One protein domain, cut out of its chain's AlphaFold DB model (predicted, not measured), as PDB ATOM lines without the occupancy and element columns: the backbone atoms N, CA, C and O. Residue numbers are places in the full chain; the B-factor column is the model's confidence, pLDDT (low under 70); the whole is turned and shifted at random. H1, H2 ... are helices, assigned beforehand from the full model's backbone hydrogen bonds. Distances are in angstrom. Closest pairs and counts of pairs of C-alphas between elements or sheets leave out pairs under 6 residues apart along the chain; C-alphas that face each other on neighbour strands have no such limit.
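This is residues 664 to 710 of the 862 residues of an uncharacterized protein of Rhizophagus sp. MUCL 43196 (UniProt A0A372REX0). Start at residue 664 and you travel along a long free arm, residues 664 to 677, which sticks out from a small body and makes much of the length. The body is two short helices, H1 and H2, set at a steep angle and joined by a long loop, residues 689 to 702, that runs on beyond the last residue of H1 and folds back to H2. The printed part has 47 residues with two named helices, H1 then H2, and no named strand; its class is all helix, though under half of the residues, 19 of 47, are in named elements. It is loose, with a radius of gyration of the C-alphas of 12.9 A, and spans 36 by 25 by 17 A.

Find C-alpha 664 at (56.815, -27.598, -15.735), where the arm begins. At C-alpha 678, (38.887, -46.240, -32.954), H1 starts; it covers residues 678 to 688 and measures 15.2 A. H2 covers residues 703 to 710, measures 10.3 A and ends at C-alpha 710, (39.992, -44.269, -43.106).

Look at the C-alphas of Arg 682 and Val 709, the closest of the two helices, 6.3 A apart. H1 and H2 only just touch, with 3 pairs of C-alphas within 8 A. Their lines stand at a steep tilt of 65 degrees, and they run opposite ways. In H1 and H2 every O i to N i+4 pair is within hydrogen-bond range.

The C-alphas of Asp 664 and Asn 690 are the two farthest apart, 36.3 A. Without residues 664 to 677, which stand free, the body spans 26 by 17 by 12 A. The link from H1 to H2 is long, 14 residues, and the printed part has no cut. The mean pLDDT of the printed part is 70.4; 17 residues are under 70, among them residues 691 to 698 and 708 to 710.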
ATOM      1  N   ASP A 664      56.610 -26.380 -16.514       73.88
ATOM      2  CA  ASP A 664      56.815 -27.598 -15.735       73.88
ATOM      3  C   ASP A 664      56.213 -28.798 -16.482       73.88
ATOM      4  O   ASP A 664      54.999 -29.017 -16.485       73.88
ATOM      5  N   LYS A 665      57.091 -29.610 -17.082       73.00
ATOM      6  CA  LYS A 665      56.749 -30.832 -17.828       73.00
ATOM      7  C   LYS A 665      56.036 -31.902 -16.986       73.00
ATOM      8  O   LYS A 665      55.528 -32.868 -17.546       73.00
ATOM      9  N   LYS A 666      55.992 -31.757 -15.655       73.50
ATOM     10  CA  LYS A 666      55.226 -32.617 -14.740       73.50
ATOM     11  C   LYS A 666      53.747 -32.213 -14.642       73.50
ATOM     12  O   LYS A 666      52.919 -33.061 -14.325       73.50
ATOM     13  N   TRP A 667      53.424 -30.943 -14.904       65.19
ATOM     14  CA  TRP A 667      52.052 -30.413 -14.928       65.19
ATOM     15  C   TRP A 667      51.524 -30.317 -16.366       65.19
ATOM     16  O   TRP A 667      50.380 -30.676 -16.627       65.19
ATOM     17  N   PHE A 668      52.383 -29.889 -17.294       72.62
ATOM     18  CA  PHE A 668      52.114 -29.749 -18.724       72.62
ATOM     19  C   PHE A 668      53.112 -30.611 -19.519       72.62
ATOM     20  O   PHE A 668      54.121 -30.095 -20.007       72.62
ATOM     21  N   PRO A 669      52.903 -31.938 -19.605       68.62
ATOM     22  CA  PRO A 669      53.790 -32.818 -20.359       68.62
ATOM     23  C   PRO A 669      53.698 -32.529 -21.863       68.62
ATOM     24  O   PRO A 669      52.612 -32.290 -22.388       68.62
ATOM     25  N   ASP A 670      54.828 -32.621 -22.574       68.50
ATOM     26  CA  ASP A 670      54.888 -32.361 -24.026       68.50
ATOM     27  C   ASP A 670      54.008 -33.328 -24.852       68.50
ATOM     28  O   ASP A 670      53.683 -33.052 -26.005       68.50
ATOM     29  N   TRP A 671      53.645 -34.476 -24.264       73.19
ATOM     30  CA  TRP A 671      52.834 -35.533 -24.866       73.19
ATOM     31  C   TRP A 671      51.834 -36.067 -23.837       73.19
ATOM     32  O   TRP A 671      52.217 -36.413 -22.719       73.19
ATOM     33  N   ILE A 672      50.566 -36.192 -24.231       71.00
ATOM     34  CA  ILE A 672      49.513 -36.814 -23.419       71.00
ATOM     35  C   ILE A 672      49.057 -38.088 -24.133       71.00
ATOM     36  O   ILE A 672      48.522 -38.027 -25.239       71.00
ATOM     37  N   TYR A 673      49.270 -39.240 -23.499       69.38
ATOM     38  CA  TYR A 673      48.839 -40.539 -24.014       69.38
ATOM     39  C   TYR A 673      47.449 -40.889 -23.469       69.38
ATOM     40  O   TYR A 673      47.239 -40.875 -22.258       69.38
ATOM     41  N   TYR A 674      46.515 -41.219 -24.363       67.94
ATOM     42  CA  TYR A 674      45.170 -41.691 -24.024       67.94
ATOM     43  C   TYR A 674      44.740 -42.814 -24.967       67.94
ATOM     44  O   TYR A 674      44.703 -42.625 -26.184       67.94
ATOM     45  N   ASP A 675      44.336 -43.948 -24.398       69.75
ATOM     46  CA  ASP A 675      43.698 -45.029 -25.145       69.75
ATOM     47  C   ASP A 675      42.233 -44.674 -25.434       69.75
ATOM     48  O   ASP A 675      41.411 -44.530 -24.526       69.75
ATOM     49  N   ILE A 676      41.892 -44.524 -26.717       75.50
ATOM     50  CA  ILE A 676      40.535 -44.200 -27.172       75.50
ATOM     51  C   ILE A 676      40.117 -45.207 -28.254       75.50
ATOM     52  O   ILE A 676      40.819 -45.339 -29.258       75.50
ATOM     53  N   PRO A 677      38.959 -45.888 -28.123       80.00
ATOM     54  CA  PRO A 677      38.461 -46.796 -29.152       80.00
ATOM     55  C   PRO A 677      38.342 -46.117 -30.522       80.00
ATOM     56  O   PRO A 677      37.726 -45.054 -30.644       80.00
ATOM     57  N   VAL A 678      38.860 -46.765 -31.570       75.94
ATOM     58  CA  VAL A 678      38.887 -46.240 -32.954       75.94
ATOM     59  C   VAL A 678      37.492 -45.823 -33.447       75.94
ATOM     60  O   VAL A 678      37.347 -44.848 -34.181       75.94
ATOM     61  N   THR A 679      36.436 -46.496 -32.979       74.25
ATOM     62  CA  THR A 679      35.032 -46.154 -33.263       74.25
ATOM     63  C   THR A 679      34.596 -44.807 -32.671       74.25
ATOM     64  O   THR A 679      33.815 -44.093 -33.304       74.25
ATOM     65  N   LYS A 680      35.110 -44.416 -31.494       76.62
ATOM     66  CA  LYS A 680      34.909 -43.077 -30.910       76.62
ATOM     67  C   LYS A 680      35.744 -42.029 -31.647       76.62
ATOM     68  O   LYS A 680      35.201 -40.985 -31.998       76.62
ATOM     69  N   VAL A 681      37.009 -42.332 -31.965       79.00
ATOM     70  CA  VAL A 681      37.887 -41.438 -32.751       79.00
ATOM     71  C   VAL A 681      37.258 -41.115 -34.112       79.00
ATOM     72  O   VAL A 681      37.127 -39.946 -34.461       79.00
ATOM     73  N   ARG A 682      36.759 -42.124 -34.842       77.06
ATOM     74  CA  ARG A 682      36.053 -41.936 -36.122       77.06
ATOM     75  C   ARG A 682      34.808 -41.058 -35.988       77.06
ATOM     76  O   ARG A 682      34.583 -40.200 -36.834       77.06
ATOM     77  N   LYS A 683      33.999 -41.245 -34.936       75.44
ATOM     78  CA  LYS A 683      32.824 -40.391 -34.677       75.44
ATOM     79  C   LYS A 683      33.222 -38.936 -34.416       75.44
ATOM     80  O   LYS A 683      32.546 -38.047 -34.918       75.44
ATOM     81  N   LEU A 684      34.315 -38.701 -33.685       74.31
ATOM     82  CA  LEU A 684      34.818 -37.358 -33.387       74.31
ATOM     83  C   LEU A 684      35.384 -36.663 -34.636       74.31
ATOM     84  O   LEU A 684      34.966 -35.549 -34.937       74.31
ATOM     85  N   ILE A 685      36.248 -37.335 -35.405       76.56
ATOM     86  CA  ILE A 685      36.785 -36.812 -36.677       76.56
ATOM     87  C   ILE A 685      35.639 -36.510 -37.656       76.56
ATOM     88  O   ILE A 685      35.591 -35.430 -38.235       76.56
ATOM     89  N   ASN A 686      34.646 -37.397 -37.770       74.12
ATOM     90  CA  ASN A 686      33.473 -37.145 -38.610       74.12
ATOM     91  C   ASN A 686      32.573 -36.010 -38.083       74.12
ATOM     92  O   ASN A 686      31.850 -35.417 -38.879       74.12
ATOM     93  N   ALA A 687      32.575 -35.697 -36.784       71.19
ATOM     94  CA  ALA A 687      31.833 -34.555 -36.239       71.19
ATOM     95  C   ALA A 687      32.553 -33.220 -36.498       71.19
ATOM     96  O   ALA A 687      31.888 -32.229 -36.798       71.19
ATOM     97  N   ILE A 688      33.891 -33.223 -36.435       72.31
ATOM     98  CA  ILE A 688      34.761 -32.095 -36.798       72.31
ATOM     99  C   ILE A 688      34.631 -31.806 -38.301       72.31
ATOM    100  O   ILE A 688      34.201 -30.725 -38.681       72.31
ATOM    101  N   ASN A 689      34.878 -32.803 -39.158       71.31
ATOM    102  CA  ASN A 689      34.924 -32.647 -40.619       71.31
ATOM    103  C   ASN A 689      33.540 -32.430 -41.286       71.31
ATOM    104  O   ASN A 689      33.445 -32.429 -42.509       71.31
ATOM    105  N   ASN A 690      32.461 -32.287 -40.504       70.31
ATOM    106  CA  ASN A 690      31.111 -31.943 -40.976       70.31
ATOM    107  C   ASN A 690      30.528 -30.718 -40.230       70.31
ATOM    108  O   ASN A 690      29.306 -30.569 -40.184       70.31
ATOM    109  N   ASP A 691      31.370 -29.898 -39.587       60.88
ATOM    110  CA  ASP A 691      31.001 -28.675 -38.847       60.88
ATOM    111  C   ASP A 691      29.928 -28.865 -37.748       60.88
ATOM    112  O   ASP A 691      29.243 -27.927 -37.340       60.88
ATOM    113  N   LYS A 692      29.776 -30.089 -37.218       58.00
ATOM    114  CA  LYS A 692      28.784 -30.414 -36.168       58.00
ATOM    115  C   LYS A 692      29.300 -30.201 -34.746       58.00
ATOM    116  O   LYS A 692      28.529 -30.332 -33.798       58.00
ATOM    117  N   ALA A 693      30.584 -29.900 -34.594       57.56
ATOM    118  CA  ALA A 693      31.227 -29.629 -33.318       57.56
ATOM    119  C   ALA A 693      31.870 -28.236 -33.358       57.56
ATOM    120  O   ALA A 693      32.782 -27.988 -34.141       57.56
ATOM    121  N   VAL A 694      31.371 -27.327 -32.517       53.62
ATOM    122  CA  VAL A 694      31.853 -25.942 -32.438       53.62
ATOM    123  C   VAL A 694      33.094 -25.888 -31.550       53.62
ATOM    124  O   VAL A 694      33.017 -26.198 -30.360       53.62
ATOM    125  N   PHE A 695      34.217 -25.458 -32.122       58.78
ATOM    126  CA  PHE A 695      35.464 -25.189 -31.413       58.78
ATOM    127  C   PHE A 695      35.908 -23.751 -31.684       58.78
ATOM    128  O   PHE A 695      35.907 -23.322 -32.836       58.78
ATOM    129  N   ASP A 696      36.351 -23.037 -30.647       59.88
ATOM    130  CA  ASP A 696      36.930 -21.692 -30.797       59.88
ATOM    131  C   ASP A 696      38.263 -21.729 -31.579       59.88
ATOM    132  O   ASP A 696      38.616 -20.774 -32.269       59.88
ATOM    133  N   TYR A 697      38.969 -22.866 -31.519       54.62
ATOM    134  CA  TYR A 697      40.108 -23.220 -32.370       54.62
ATOM    135  C   TYR A 697      39.979 -24.695 -32.796       54.62
ATOM    136  O   TYR A 697      39.924 -25.560 -31.916       54.62
ATOM    137  N   PRO A 698      39.921 -25.024 -34.101       60.84
ATOM    138  CA  PRO A 698      39.789 -26.408 -34.547       60.84
ATOM    139  C   PRO A 698      41.069 -27.212 -34.241       60.84
ATOM    140  O   PRO A 698      42.175 -26.716 -34.478       60.84
ATOM    141  N   PRO A 699      40.961 -28.453 -33.729       70.75
ATOM    142  CA  PRO A 699      42.127 -29.266 -33.394       70.75
ATOM    143  C   PRO A 699      42.872 -29.727 -34.656       70.75
ATOM    144  O   PRO A 699      42.262 -30.180 -35.623       70.75
ATOM    145  N   PHE A 700      44.207 -29.681 -34.629       74.00
ATOM    146  CA  PHE A 700      45.028 -30.222 -35.715       74.00
ATOM    147  C   PHE A 700      45.004 -31.758 -35.700       74.00
ATOM    148  O   PHE A 700      45.657 -32.401 -34.876       74.00
ATOM    149  N   ILE A 701      44.268 -32.352 -36.638       78.00
ATOM    150  CA  ILE A 701      44.280 -33.795 -36.886       78.00
ATOM    151  C   ILE A 701      45.445 -34.098 -37.838       78.00
ATOM    152  O   ILE A 701      45.549 -33.521 -38.918       78.00
ATOM    153  N   SER A 702      46.349 -35.003 -37.450       79.44
ATOM    154  CA  SER A 702      47.444 -35.402 -38.343       79.44
ATOM    155  C   SER A 702      46.926 -36.282 -39.487       79.44
ATOM    156  O   SER A 702      46.186 -37.234 -39.239       79.44
ATOM    157  N   LYS A 703      47.382 -36.035 -40.724       75.69
ATOM    158  CA  LYS A 703      47.012 -36.845 -41.905       75.69
ATOM    159  C   LYS A 703      47.207 -38.346 -41.691       75.69
ATOM    160  O   LYS A 703      46.358 -39.133 -42.076       75.69
ATOM    161  N   LYS A 704      48.271 -38.740 -40.984       76.25
ATOM    162  CA  LYS A 704      48.551 -40.143 -40.647       76.25
ATOM    163  C   LYS A 704      47.474 -40.773 -39.749       76.25
ATOM    164  O   LYS A 704      47.230 -41.971 -39.847       76.25
ATOM    165  N   LEU A 705      46.820 -39.991 -38.885       77.62
ATOM    166  CA  LEU A 705      45.669 -40.449 -38.101       77.62
ATOM    167  C   LEU A 705      44.401 -40.531 -38.961       77.62
ATOM    168  O   LEU A 705      43.652 -41.492 -38.820       77.62
ATOM    169  N   GLU A 706      44.177 -39.576 -39.868       73.12
ATOM    170  CA  GLU A 706      43.068 -39.648 -40.834       73.12
ATOM    171  C   GLU A 706      43.202 -40.891 -41.723       73.12
ATOM    172  O   GLU A 706      42.278 -41.695 -41.792       73.12
ATOM    173  N   GLU A 707      44.384 -41.108 -42.305       72.75
ATOM    174  CA  GLU A 707      44.758 -42.308 -43.058       72.75
ATOM    175  C   GLU A 707      44.470 -43.577 -42.241       72.75
ATOM    176  O   GLU A 707      43.682 -44.410 -42.679       72.75
ATOM    177  N   LEU A 708      45.008 -43.713 -41.021       69.44
ATOM    178  CA  LEU A 708      44.768 -44.887 -40.165       69.44
ATOM    179  C   LEU A 708      43.283 -45.113 -39.819       69.44
ATOM    180  O   LEU A 708      42.852 -46.260 -39.698       69.44
ATOM    181  N   VAL A 709      42.486 -44.050 -39.670       67.75
ATOM    182  CA  VAL A 709      41.047 -44.146 -39.362       67.75
ATOM    183  C   VAL A 709      40.202 -44.436 -40.613       67.75
ATOM    184  O   VAL A 709      39.126 -45.029 -40.478       67.75
ATOM    185  N   VAL A 710      40.671 -44.066 -41.810       61.03
ATOM    186  CA  VAL A 710      39.992 -44.269 -43.106       61.03
ATOM    187  C   VAL A 710      40.368 -45.603 -43.769       61.03
ATOM    188  O   VAL A 710      39.484 -46.259 -44.321       61.03
TER     189      VAL A 710